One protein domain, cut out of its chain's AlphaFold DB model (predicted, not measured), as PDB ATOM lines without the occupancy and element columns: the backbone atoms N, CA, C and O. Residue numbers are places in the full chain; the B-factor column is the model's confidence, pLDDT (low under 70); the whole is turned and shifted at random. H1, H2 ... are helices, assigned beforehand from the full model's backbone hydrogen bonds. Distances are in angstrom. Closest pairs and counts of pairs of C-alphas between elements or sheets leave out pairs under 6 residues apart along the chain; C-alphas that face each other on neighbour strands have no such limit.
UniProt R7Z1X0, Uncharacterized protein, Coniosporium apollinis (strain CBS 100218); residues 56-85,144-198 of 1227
ATOM      1  N   ILE A  56     -35.499 -11.797   0.956       70.69
ATOM      2  CA  ILE A  56     -36.488 -12.783   1.400       70.69
ATOM      3  C   ILE A  56     -35.887 -13.491   2.605       70.69
ATOM      4  O   ILE A  56     -35.196 -14.500   2.470       70.69
ATOM      5  N   CYS A  57     -36.164 -12.937   3.778       81.25
ATOM      6  CA  CYS A  57     -35.826 -13.551   5.046       81.25
ATOM      7  C   CYS A  57     -36.506 -14.912   5.170       81.25
ATOM      8  O   CYS A  57     -37.733 -15.020   5.235       81.25
ATOM      9  N   VAL A  58     -35.687 -15.961   5.160       77.38
ATOM     10  CA  VAL A  58     -36.138 -17.329   5.388       77.38
ATOM     11  C   VAL A  58     -36.377 -17.472   6.885       77.38
ATOM     12  O   VAL A  58     -35.440 -17.417   7.672       77.38
ATOM     13  N   SER A  59     -37.639 -17.635   7.275       78.62
ATOM     14  CA  SER A  59     -38.021 -17.920   8.660       78.62
ATOM     15  C   SER A  59     -37.681 -19.374   9.004       78.62
ATOM     16  O   SER A  59     -38.563 -20.233   9.014       78.62
ATOM     17  N   ASP A  60     -36.402 -19.645   9.242       82.69
ATOM     18  CA  ASP A  60     -35.916 -20.904   9.806       82.69
ATOM     19  C   ASP A  60     -36.019 -20.924  11.347       82.69
ATOM     20  O   ASP A  60     -36.518 -19.984  11.974       82.69
ATOM     21  N   ASP A  61     -35.575 -22.020  11.971       83.62
ATOM     22  CA  ASP A  61     -35.604 -22.160  13.430       83.62
ATOM     23  C   ASP A  61     -34.658 -21.172  14.143       83.62
ATOM     24  O   ASP A  61     -34.950 -20.776  15.270       83.62
ATOM     25  N   TYR A  62     -33.575 -20.707  13.503       85.06
ATOM     26  CA  TYR A  62     -32.678 -19.695  14.077       85.06
ATOM     27  C   TYR A  62     -33.364 -18.329  14.112       85.06
ATOM     28  O   TYR A  62     -33.392 -17.684  15.160       85.06
ATOM     29  N   TYR A  63     -34.005 -17.924  13.011       88.25
ATOM     30  CA  TYR A  63     -34.865 -16.743  12.977       88.25
ATOM     31  C   TYR A  63     -35.991 -16.848  14.010       88.25
ATOM     32  O   TYR A  63     -36.221 -15.899  14.756       88.25
ATOM     33  N   GLY A  64     -36.639 -18.011  14.130       85.50
ATOM     34  CA  GLY A  64     -37.664 -18.260  15.147       85.50
ATOM     35  C   GLY A  64     -37.158 -18.136  16.591       85.50
ATOM     36  O   GLY A  64     -37.873 -17.610  17.446       85.50
ATOM     37  N   ILE A  65     -35.929 -18.578  16.875       85.50
ATOM     38  CA  ILE A  65     -35.299 -18.442  18.196       85.50
ATOM     39  C   ILE A  65     -34.954 -16.978  18.482       85.50
ATOM     40  O   ILE A  65     -35.428 -16.450  19.485       85.50
ATOM     41  N   ILE A  66     -34.205 -16.289  17.610       89.00
ATOM     42  CA  ILE A  66     -33.817 -14.896  17.885       89.00
ATOM     43  C   ILE A  66     -35.054 -13.981  17.905       89.00
ATOM     44  O   ILE A  66     -35.194 -13.177  18.817       89.00
ATOM     45  N   ALA A  67     -36.011 -14.135  16.984       88.44
ATOM     46  CA  ALA A  67     -37.219 -13.300  16.950       88.44
ATOM     47  C   ALA A  67     -38.180 -13.520  18.140       88.44
ATOM     48  O   ALA A  67     -39.115 -12.738  18.315       88.44
ATOM     49  N   THR A  68     -37.963 -14.550  18.968       86.56
ATOM     50  CA  THR A  68     -38.690 -14.757  20.237       86.56
ATOM     51  C   THR A  68     -37.838 -14.491  21.485       86.56
ATOM     52  O   THR A  68     -38.345 -14.594  22.601       86.56
ATOM     53  N   TYR A  69     -36.570 -14.106  21.320       87.88
ATOM     54  CA  TYR A  69     -35.634 -13.851  22.411       87.88
ATOM     55  C   TYR A  69     -35.656 -12.374  22.836       87.88
ATOM     56  O   TYR A  69     -35.384 -11.477  22.043       87.88
ATOM     57  N   THR A  70     -35.975 -12.092  24.102       87.75
ATOM     58  CA  THR A  70     -36.278 -10.725  24.572       87.75
ATOM     59  C   THR A  70     -35.154  -9.697  24.344       87.75
ATOM     60  O   THR A  70     -35.468  -8.589  23.913       87.75
ATOM     61  N   PRO A  71     -33.859 -10.012  24.567       86.62
ATOM     62  CA  PRO A  71     -32.748  -9.113  24.253       86.62
ATOM     63  C   PRO A  71     -32.142  -9.326  22.847       86.62
ATOM     64  O   PRO A  71     -30.980  -8.987  22.624       86.62
ATOM     65  N   ALA A  72     -32.913  -9.826  21.869       84.00
ATOM     66  CA  ALA A  72     -32.489 -10.004  20.470       84.00
ATOM     67  C   ALA A  72     -31.754  -8.793  19.872       84.00
ATOM     68  O   ALA A  72     -30.736  -8.959  19.204       84.00
ATOM     69  N   ALA A  73     -32.228  -7.573  20.148       82.69
ATOM     70  CA  ALA A  73     -31.592  -6.346  19.670       82.69
ATOM     71  C   ALA A  73     -30.140  -6.202  20.164       82.69
ATOM     72  O   ALA A  73     -29.251  -5.848  19.391       82.69
ATOM     73  N   GLN A  74     -29.886  -6.525  21.436       80.88
ATOM     74  CA  GLN A  74     -28.559  -6.453  22.052       80.88
ATOM     75  C   GLN A  74     -27.668  -7.620  21.609       80.88
ATOM     76  O   GLN A  74     -26.494  -7.408  21.308       80.88
ATOM     77  N   PHE A  75     -28.232  -8.830  21.507       87.75
ATOM     78  CA  PHE A  75     -27.543 -10.000  20.957       87.75
ATOM     79  C   PHE A  75     -27.054  -9.733  19.525       87.75
ATOM     80  O   PHE A  75     -25.870  -9.889  19.241       87.75
ATOM     81  N   CYS A  76     -27.929  -9.247  18.641       90.62
ATOM     82  CA  CYS A  76     -27.577  -8.953  17.253       90.62
ATOM     83  C   CYS A  76     -26.660  -7.732  17.099       90.62
ATOM     84  O   CYS A  76     -25.816  -7.728  16.204       90.62
ATOM     85  N   ALA A  77     -26.773  -6.715  17.962       82.12
ATOM     86  CA  ALA A  77     -25.827  -5.599  17.971       82.12
ATOM     87  C   ALA A  77     -24.406  -6.065  18.336       82.12
ATOM     88  O   ALA A  77     -23.455  -5.679  17.657       82.12
ATOM     89  N   LYS A  78     -24.270  -6.949  19.337       80.69
ATOM     90  CA  LYS A  78     -23.000  -7.613  19.677       80.69
ATOM     91  C   LYS A  78     -22.496  -8.506  18.536       80.69
ATOM     92  O   LYS A  78     -21.363  -8.339  18.103       80.69
ATOM     93  N   LEU A  79     -23.332  -9.421  18.033       87.69
ATOM     94  CA  LEU A  79     -22.945 -10.421  17.026       87.69
ATOM     95  C   LEU A  79     -22.513  -9.792  15.691       87.69
ATOM     96  O   LEU A  79     -21.589 -10.282  15.053       87.69
ATOM     97  N   LEU A  80     -23.165  -8.700  15.276       86.81
ATOM     98  CA  LEU A  80     -22.846  -7.966  14.047       86.81
ATOM     99  C   LEU A  80     -21.888  -6.777  14.280       86.81
ATOM    100  O   LEU A  80     -21.764  -5.925  13.399       86.81
ATOM    101  N   SER A  81     -21.256  -6.677  15.458       76.88
ATOM    102  CA  SER A  81     -20.329  -5.596  15.847       76.88
ATOM    103  C   SER A  81     -20.854  -4.171  15.593       76.88
ATOM    104  O   SER A  81     -20.094  -3.261  15.259       76.88
ATOM    105  N   ARG A  82     -22.169  -3.954  15.738       76.00
ATOM    106  CA  ARG A  82     -22.812  -2.653  15.498       76.00
ATOM    107  C   ARG A  82     -22.656  -1.755  16.722       76.00
ATOM    108  O   ARG A  82     -23.425  -1.849  17.677       76.00
ATOM    109  N   THR A  83     -21.666  -0.869  16.682       58.97
ATOM    110  CA  THR A  83     -21.463   0.170  17.697       58.97
ATOM    111  C   THR A  83     -22.619   1.173  17.723       58.97
ATOM    112  O   THR A  83     -23.124   1.607  16.688       58.97
ATOM    113  N   ALA A  84     -23.037   1.554  18.931       55.41
ATOM    114  CA  ALA A  84     -24.033   2.597  19.137       55.41
ATOM    115  C   ALA A  84     -23.438   3.990  18.867       55.41
ATOM    116  O   ALA A  84     -22.314   4.284  19.279       55.41
ATOM    117  N   SER A  85     -24.205   4.866  18.218       45.12
ATOM    118  CA  SER A  85     -23.849   6.276  18.054       45.12
ATOM    119  C   SER A  85     -24.020   7.028  19.378       45.12
ATOM    120  O   SER A  85     -25.130   7.096  19.912       45.12
ATOM    121  N   ALA A 144     -30.599 -29.410  19.128       60.41
ATOM    122  CA  ALA A 144     -29.823 -28.193  18.855       60.41
ATOM    123  C   ALA A 144     -30.441 -26.906  19.439       60.41
ATOM    124  O   ALA A 144     -29.751 -25.901  19.598       60.41
ATOM    125  N   ARG A 145     -31.738 -26.903  19.787       68.25
ATOM    126  CA  ARG A 145     -32.384 -25.735  20.406       68.25
ATOM    127  C   ARG A 145     -31.831 -25.422  21.801       68.25
ATOM    128  O   ARG A 145     -31.854 -24.258  22.190       68.25
ATOM    129  N   ALA A 146     -31.333 -26.423  22.531       68.75
ATOM    130  CA  ALA A 146     -30.664 -26.206  23.813       68.75
ATOM    131  C   ALA A 146     -29.297 -25.529  23.611       68.75
ATOM    132  O   ALA A 146     -29.020 -24.507  24.236       68.75
ATOM    133  N   ASP A 147     -28.499 -26.042  22.673       74.56
ATOM    134  CA  ASP A 147     -27.159 -25.528  22.369       74.56
ATOM    135  C   ASP A 147     -27.213 -24.090  21.829       74.56
ATOM    136  O   ASP A 147     -26.466 -23.221  22.278       74.56
ATOM    137  N   ILE A 148     -28.161 -23.800  20.927       76.69
ATOM    138  CA  ILE A 148     -28.391 -22.441  20.412       76.69
ATOM    139  C   ILE A 148     -28.772 -21.486  21.551       76.69
ATOM    140  O   ILE A 148     -28.271 -20.363  21.586       76.69
ATOM    141  N   GLN A 149     -29.624 -21.904  22.495       78.81
ATOM    142  CA  GLN A 149     -29.995 -21.051  23.626       78.81
ATOM    143  C   GLN A 149     -28.793 -20.777  24.549       78.81
ATOM    144  O   GLN A 149     -28.596 -19.630  24.942       78.81
ATOM    145  N   ALA A 150     -27.943 -21.775  24.816       75.44
ATOM    146  CA  ALA A 150     -26.717 -21.591  25.597       75.44
ATOM    147  C   ALA A 150     -25.729 -20.611  24.928       75.44
ATOM    148  O   ALA A 150     -25.194 -19.722  25.592       75.44
ATOM    149  N   VAL A 151     -25.533 -20.712  23.607       78.88
ATOM    150  CA  VAL A 151     -24.704 -19.769  22.828       78.88
ATOM    151  C   VAL A 151     -25.283 -18.349  22.872       78.88
ATOM    152  O   VAL A 151     -24.545 -17.380  23.058       78.88
ATOM    153  N   VAL A 152     -26.604 -18.210  22.732       79.50
ATOM    154  CA  VAL A 152     -27.293 -16.911  22.761       79.50
ATOM    155  C   VAL A 152     -27.190 -16.242  24.139       79.50
ATOM    156  O   VAL A 152     -26.859 -15.056  24.220       79.50
ATOM    157  N   GLU A 153     -27.404 -16.992  25.224       79.12
ATOM    158  CA  GLU A 153     -27.270 -16.488  26.596       79.12
ATOM    159  C   GLU A 153     -25.823 -16.084  26.928       79.12
ATOM    160  O   GLU A 153     -25.609 -15.045  27.554       79.12
ATOM    161  N   ALA A 154     -24.820 -16.824  26.445       75.88
ATOM    162  CA  ALA A 154     -23.408 -16.488  26.642       75.88
ATOM    163  C   ALA A 154     -23.002 -15.167  25.965       75.88
ATOM    164  O   ALA A 154     -22.436 -14.285  26.614       75.88
ATOM    165  N   VAL A 155     -23.369 -14.972  24.691       77.19
ATOM    166  CA  VAL A 155     -23.090 -13.720  23.960       77.19
ATOM    167  C   VAL A 155     -23.758 -12.521  24.643       77.19
ATOM    168  O   VAL A 155     -23.149 -11.451  24.752       77.19
ATOM    169  N   VAL A 156     -24.982 -12.679  25.165       77.50
ATOM    170  CA  VAL A 156     -25.645 -11.630  25.960       77.50
ATOM    171  C   VAL A 156     -24.898 -11.352  27.262       77.50
ATOM    172  O   VAL A 156     -24.591 -10.186  27.519       77.50
ATOM    173  N   ASN A 157     -24.520 -12.385  28.016       74.19
ATOM    174  CA  ASN A 157     -23.764 -12.252  29.266       74.19
ATOM    175  C   ASN A 157     -22.332 -11.721  29.064       74.19
ATOM    176  O   ASN A 157     -21.728 -11.220  30.008       74.19
ATOM    177  N   GLY A 158     -21.803 -11.761  27.836       64.56
ATOM    178  CA  GLY A 158     -20.451 -11.297  27.522       64.56
ATOM    179  C   GLY A 158     -19.364 -12.333  27.797       64.56
ATOM    180  O   GLY A 158     -18.189 -11.978  27.784       64.56
ATOM    181  N   THR A 159     -19.735 -13.598  28.009       71.75
ATOM    182  CA  THR A 159     -18.786 -14.709  27.927       71.75
ATOM    183  C   THR A 159     -18.238 -14.770  26.504       71.75
ATOM    184  O   THR A 159     -19.011 -14.710  25.543       71.75
ATOM    185  N   ASP A 160     -16.921 -14.907  26.348       60.75
ATOM    186  CA  ASP A 160     -16.345 -15.176  25.032       60.75
ATOM    187  C   ASP A 160     -16.894 -16.510  24.506       60.75
ATOM    188  O   ASP A 160     -16.902 -17.521  25.217       60.75
ATOM    189  N   ILE A 161     -17.338 -16.507  23.247       58.62
ATOM    190  CA  ILE A 161     -17.810 -17.687  22.520       58.62
ATOM    191  C   ILE A 161     -16.749 -18.798  22.595       58.62
ATOM    192  O   ILE A 161     -17.114 -19.965  22.743       58.62
ATOM    193  N   SER A 162     -15.453 -18.439  22.590       57.91
ATOM    194  CA  SER A 162     -14.318 -19.368  22.732       57.91
ATOM    195  C   SER A 162     -14.441 -20.324  23.925       57.91
ATOM    196  O   SER A 162     -14.175 -21.515  23.772       57.91
ATOM    197  N   SER A 163     -14.949 -19.846  25.068       53.38
ATOM    198  CA  SER A 163     -15.106 -20.642  26.294       53.38
ATOM    199  C   SER A 163     -16.122 -21.787  26.159       53.38
ATOM    200  O   SER A 163     -16.030 -22.779  26.879       53.38
ATOM    201  N   ILE A 164     -17.056 -21.692  25.206       56.81
ATOM    202  CA  ILE A 164     -18.055 -22.732  24.908       56.81
ATOM    203  C   ILE A 164     -17.589 -23.642  23.758       56.81
ATOM    204  O   ILE A 164     -17.988 -24.807  23.689       56.81
ATOM    205  N   MET A 165     -16.677 -23.167  22.898       55.84
ATOM    206  CA  MET A 165     -16.149 -23.941  21.761       55.84
ATOM    207  C   MET A 165     -15.395 -25.217  22.176       55.84
ATOM    208  O   MET A 165     -15.228 -26.111  21.353       55.84
ATOM    209  N   GLY A 166     -14.978 -25.347  23.441       52.16
ATOM    210  CA  GLY A 166     -14.344 -26.565  23.961       52.16
ATOM    211  C   GLY A 166     -15.263 -27.796  24.052       52.16
ATOM    212  O   GLY A 166     -14.760 -28.906  24.211       52.16
ATOM    213  N   ALA A 167     -16.590 -27.629  23.953       48.66
ATOM    214  CA  ALA A 167     -17.567 -28.703  24.181       48.66
ATOM    215  C   ALA A 167     -18.298 -29.216  22.921       48.66
ATOM    216  O   ALA A 167     -18.979 -30.238  22.989       48.66
ATOM    217  N   THR A 168     -18.189 -28.535  21.774       51.62
ATOM    218  CA  THR A 168     -18.916 -28.873  20.528       51.62
ATOM    219  C   THR A 168     -17.990 -28.884  19.310       51.62
ATOM    220  O   THR A 168     -16.963 -28.213  19.285       51.62
ATOM    221  N   GLN A 169     -18.315 -29.685  18.286       59.53
ATOM    222  CA  GLN A 169     -17.430 -29.854  17.127       59.53
ATOM    223  C   GLN A 169     -17.369 -28.576  16.277       59.53
ATOM    224  O   GLN A 169     -18.396 -28.042  15.861       59.53
ATOM    225  N   ALA A 170     -16.152 -28.121  15.964       54.81
ATOM    226  CA  ALA A 170     -15.896 -26.846  15.286       54.81
ATOM    227  C   ALA A 170     -16.571 -26.686  13.904       54.81
ATOM    228  O   ALA A 170     -16.780 -25.560  13.453       54.81
ATOM    229  N   SER A 171     -16.949 -27.787  13.239       60.22
ATOM    230  CA  SER A 171     -17.757 -27.767  12.010       60.22
ATOM    231  C   SER A 171     -19.128 -27.126  12.215       60.22
ATOM    232  O   SER A 171     -19.611 -26.382  11.361       60.22
ATOM    233  N   ASP A 172     -19.748 -27.406  13.356       65.75
ATOM    234  CA  ASP A 172     -21.159 -27.128  13.584       65.75
ATOM    235  C   ASP A 172     -21.323 -25.667  14.016       65.75
ATOM    236  O   ASP A 172     -22.226 -24.977  13.537       65.75
ATOM    237  N   LEU A 173     -20.369 -25.140  14.796       67.25
ATOM    238  CA  LEU A 173     -20.318 -23.728  15.188       67.25
ATOM    239  C   LEU A 173     -20.212 -22.777  13.988       67.25
ATOM    240  O   LEU A 173     -20.846 -21.725  14.000       67.25
ATOM    241  N   ALA A 174     -19.483 -23.140  12.927       70.69
ATOM    242  CA  ALA A 174     -19.426 -22.327  11.708       70.69
ATOM    243  C   ALA A 174     -20.806 -22.216  11.021       70.69
ATOM    244  O   ALA A 174     -21.158 -21.165  10.475       70.69
ATOM    245  N   SER A 175     -21.622 -23.275  11.094       75.44
ATOM    246  CA  SER A 175     -23.002 -23.263  10.588       75.44
ATOM    247  C   SER A 175     -23.955 -22.479  11.502       75.44
ATOM    248  O   SER A 175     -24.766 -21.697  11.012       75.44
ATOM    249  N   ILE A 176     -23.802 -22.603  12.824       80.44
ATOM    250  CA  ILE A 176     -24.616 -21.892  13.819       80.44
ATOM    251  C   ILE A 176     -24.324 -20.385  13.776       80.44
ATOM    252  O   ILE A 176     -25.252 -19.587  13.693       80.44
ATOM    253  N   GLY A 177     -23.053 -19.972  13.758       80.62
ATOM    254  CA  GLY A 177     -22.664 -18.559  13.711       80.62
ATOM    255  C   GLY A 177     -23.124 -17.845  12.436       80.62
ATOM    256  O   GLY A 177     -23.599 -16.709  12.497       80.62
ATOM    257  N   SER A 178     -23.062 -18.521  11.282       78.81
ATOM    258  CA  SER A 178     -23.569 -17.970  10.017       78.81
ATOM    259  C   SER A 178     -25.104 -17.922   9.965       78.81
ATOM    260  O   SER A 178     -25.657 -16.919   9.510       78.81
ATOM    261  N   ALA A 179     -25.802 -18.927  10.507       81.75
ATOM    262  CA  ALA A 179     -27.262 -18.913  10.624       81.75
ATOM    263  C   ALA A 179     -27.770 -17.826  11.593       81.75
ATOM    264  O   ALA A 179     -28.685 -17.077  11.250       81.75
ATOM    265  N   LEU A 180     -27.138 -17.668  12.763       87.69
ATOM    266  CA  LEU A 180     -27.460 -16.607  13.724       87.69
ATOM    267  C   LEU A 180     -27.194 -15.209  13.142       87.69
ATOM    268  O   LEU A 180     -28.013 -14.311  13.323       87.69
ATOM    269  N   SER A 181     -26.107 -15.033  12.382       88.06
ATOM    270  CA  SER A 181     -25.813 -13.770  11.686       88.06
ATOM    271  C   SER A 181     -26.886 -13.442  10.639       88.06
ATOM    272  O   SER A 181     -27.432 -12.341  10.648       88.06
ATOM    273  N   SER A 182     -27.265 -14.419   9.805       86.94
ATOM    274  CA  SER A 182     -28.358 -14.303   8.825       86.94
ATOM    275  C   SER A 182     -29.696 -13.943   9.487       86.94
ATOM    276  O   SER A 182     -30.402 -13.036   9.044       86.94
ATOM    277  N   ALA A 183     -30.040 -14.608  10.592       90.31
ATOM    278  CA  ALA A 183     -31.243 -14.307  11.361       90.31
ATOM    279  C   ALA A 183     -31.216 -12.886  11.965       90.31
ATOM    280  O   ALA A 183     -32.238 -12.198  11.951       90.31
ATOM    281  N   CYS A 184     -30.049 -12.411  12.416       91.31
ATOM    282  CA  CYS A 184     -29.849 -11.044  12.903       91.31
ATOM    283  C   CYS A 184     -29.907  -9.965  11.811       91.31
ATOM    284  O   CYS A 184     -30.400  -8.874  12.083       91.31
ATOM    285  N   GLU A 185     -29.460 -10.237  10.580       88.00
ATOM    286  CA  GLU A 185     -29.669  -9.322   9.443       88.00
ATOM    287  C   GLU A 185     -31.150  -9.219   9.048       88.00
ATOM    288  O   GLU A 185     -31.608  -8.171   8.591       88.00
ATOM    289  N   CYS A 186     -31.908 -10.296   9.258       88.56
ATOM    290  CA  CYS A 186     -33.333 -10.379   8.953       88.56
ATOM    291  C   CYS A 186     -34.264  -9.826  10.039       88.56
ATOM    292  O   CYS A 186     -35.437  -9.545   9.771       88.56
ATOM    293  N   LEU A 187     -33.765  -9.623  11.257       88.50
ATOM    294  CA  LEU A 187     -34.450  -8.830  12.269       88.50
ATOM    295  C   LEU A 187     -34.279  -7.345  11.939       88.50
ATOM    296  O   LEU A 187     -33.196  -6.775  12.041       88.50
ATOM    297  N   SER A 188     -35.381  -6.705  11.539       76.31
ATOM    298  CA  SER A 188     -35.434  -5.269  11.237       76.31
ATOM    299  C   SER A 188     -35.392  -4.436  12.523       76.31
ATOM    300  O   SER A 188     -36.391  -3.856  12.937       76.31
ATOM    301  N   LEU A 189     -34.230  -4.423  13.175       78.38
ATOM    302  CA  LEU A 189     -33.958  -3.690  14.409       78.38
ATOM    303  C   LEU A 189     -33.929  -2.181  14.124       78.38
ATOM    304  O   LEU A 189     -32.912  -1.640  13.694       78.38
ATOM    305  N   THR A 190     -35.061  -1.513  14.344       57.38
ATOM    306  CA  THR A 190     -35.223  -0.056  14.180       57.38
ATOM    307  C   THR A 190     -34.551   0.762  15.279       57.38
ATOM    308  O   THR A 190     -34.275   1.945  15.085       57.38
ATOM    309  N   ASP A 191     -34.281   0.137  16.421       50.16
ATOM    310  CA  ASP A 191     -33.995   0.838  17.668       50.16
ATOM    311  C   ASP A 191     -32.479   0.926  17.886       50.16
ATOM    312  O   ASP A 191     -31.860   0.111  18.573       50.16
ATOM    313  N   ILE A 192     -31.862   1.929  17.257       52.38
ATOM    314  CA  ILE A 192     -30.465   2.296  17.512       52.38
ATOM    315  C   ILE A 192     -30.404   2.946  18.900       52.38
ATOM    316  O   ILE A 192     -30.909   4.051  19.086       52.38
ATOM    317  N   PHE A 193     -29.787   2.273  19.874       47.00
ATOM    318  CA  PHE A 193     -29.648   2.779  21.245       47.00
ATOM    319  C   PHE A 193     -28.862   4.102  21.285       47.00
ATOM    320  O   PHE A 193     -27.632   4.107  21.245       47.00
ATOM    321  N   THR A 194     -29.567   5.231  21.386       44.59
ATOM    322  CA  THR A 194     -28.962   6.560  21.548       44.59
ATOM    323  C   THR A 194     -28.580   6.782  23.010       44.59
ATOM    324  O   THR A 194     -29.434   7.046  23.854       44.59
ATOM    325  N   ASN A 195     -27.287   6.677  23.323       39.88
ATOM    326  CA  ASN A 195     -26.765   7.001  24.651       39.88
ATOM    327  C   ASN A 195     -26.363   8.482  24.695       39.88
ATOM    328  O   ASN A 195     -25.266   8.843  24.265       39.88
ATOM    329  N   THR A 196     -27.251   9.333  25.207       35.06
ATOM    330  CA  THR A 196     -26.971  10.756  25.447       35.06
ATOM    331  C   THR A 196     -26.049  10.914  26.657       35.06
ATOM    332  O   THR A 196     -26.402  10.500  27.762       35.06
ATOM    333  N   ILE A 197     -24.884  11.541  26.472       32.56
ATOM    334  CA  ILE A 197     -23.958  11.863  27.570       32.56
ATOM    335  C   ILE A 197     -23.837  13.386  27.676       32.56
ATOM    336  O   ILE A 197     -23.112  14.023  26.914       32.56
ATOM    337  N   THR A 198     -24.562  13.978  28.627       35.38
ATOM    338  CA  THR A 198     -24.549  15.428  28.872       35.38
ATOM    339  C   THR A 198     -23.266  15.837  29.596       35.38
ATOM    340  O   THR A 198     -23.059  15.452  30.748       35.38
TER     341      THR A 198
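This is residues 56 to 85 and 144 to 198 of the 1227 residues of an uncharacterized protein of Coniosporium apollinis (strain CBS 100218) (UniProt R7Z1X0). Two long helices, H3 and H5, cross loosely one over the other, with H1 packed on H5 along residues 179 to 186 and H2 packed across residues 152 to 156 of H3. The short H4 lies on the side away from H1, and an unnamed tail, residues 187 to 198, runs away from this small helical body and makes much of its length. The printed part has 85 residues with five named helices, H1 to H5 in order, and no named strand; the class is all helix. It is compact, with a radius of gyration of the C-alphas of 13.5 A and spans of 47 by 32 by 18 A.

H1 is residues 61 to 66, beginning at C-alpha 61 (-35.604, -22.160, 13.430). H2 is residues 72 to 79, 10.2 A long. H3, residues 144 to 157, is 20.0 A long, and H4 is residues 162 to 165. H5, residues 170 to 186, is 24.8 A long and ends at C-alpha 186 (-33.333, -10.379, 8.953).

H1 touches H5 at a steep tilt of 65 degrees, the same way; the closest C-alphas, of Tyr 63 and Ala 183, are 4.7 A apart. H2 touches H3, about perpendicular at 78 degrees, closest at the C-alphas of Phe 75 and Val 156, 5.6 A. H2 and H5 only just touch, with 3 pairs of C-alphas within 8 A. H3 and H5 are close but not clearly touching, 7.6 A between the C-alphas of Ile 148 and Ile 176. H4 is apart from H1 and H2. Every O i to N i+4 pair is within hydrogen-bond range in H1, H2 and H3, and 11 of 13 in H5; H4 is too short for one.

The farthest C-alphas, of Gln 169 and Thr 198, are 47.3 A apart. Residues 86 to 143 are not printed, and C-alphas 85 and 144 stand 35.0 A apart across the cut. Mean pLDDT of the printed part is 72.1, with residues 160 to 173 and 190 to 198 among those under 70.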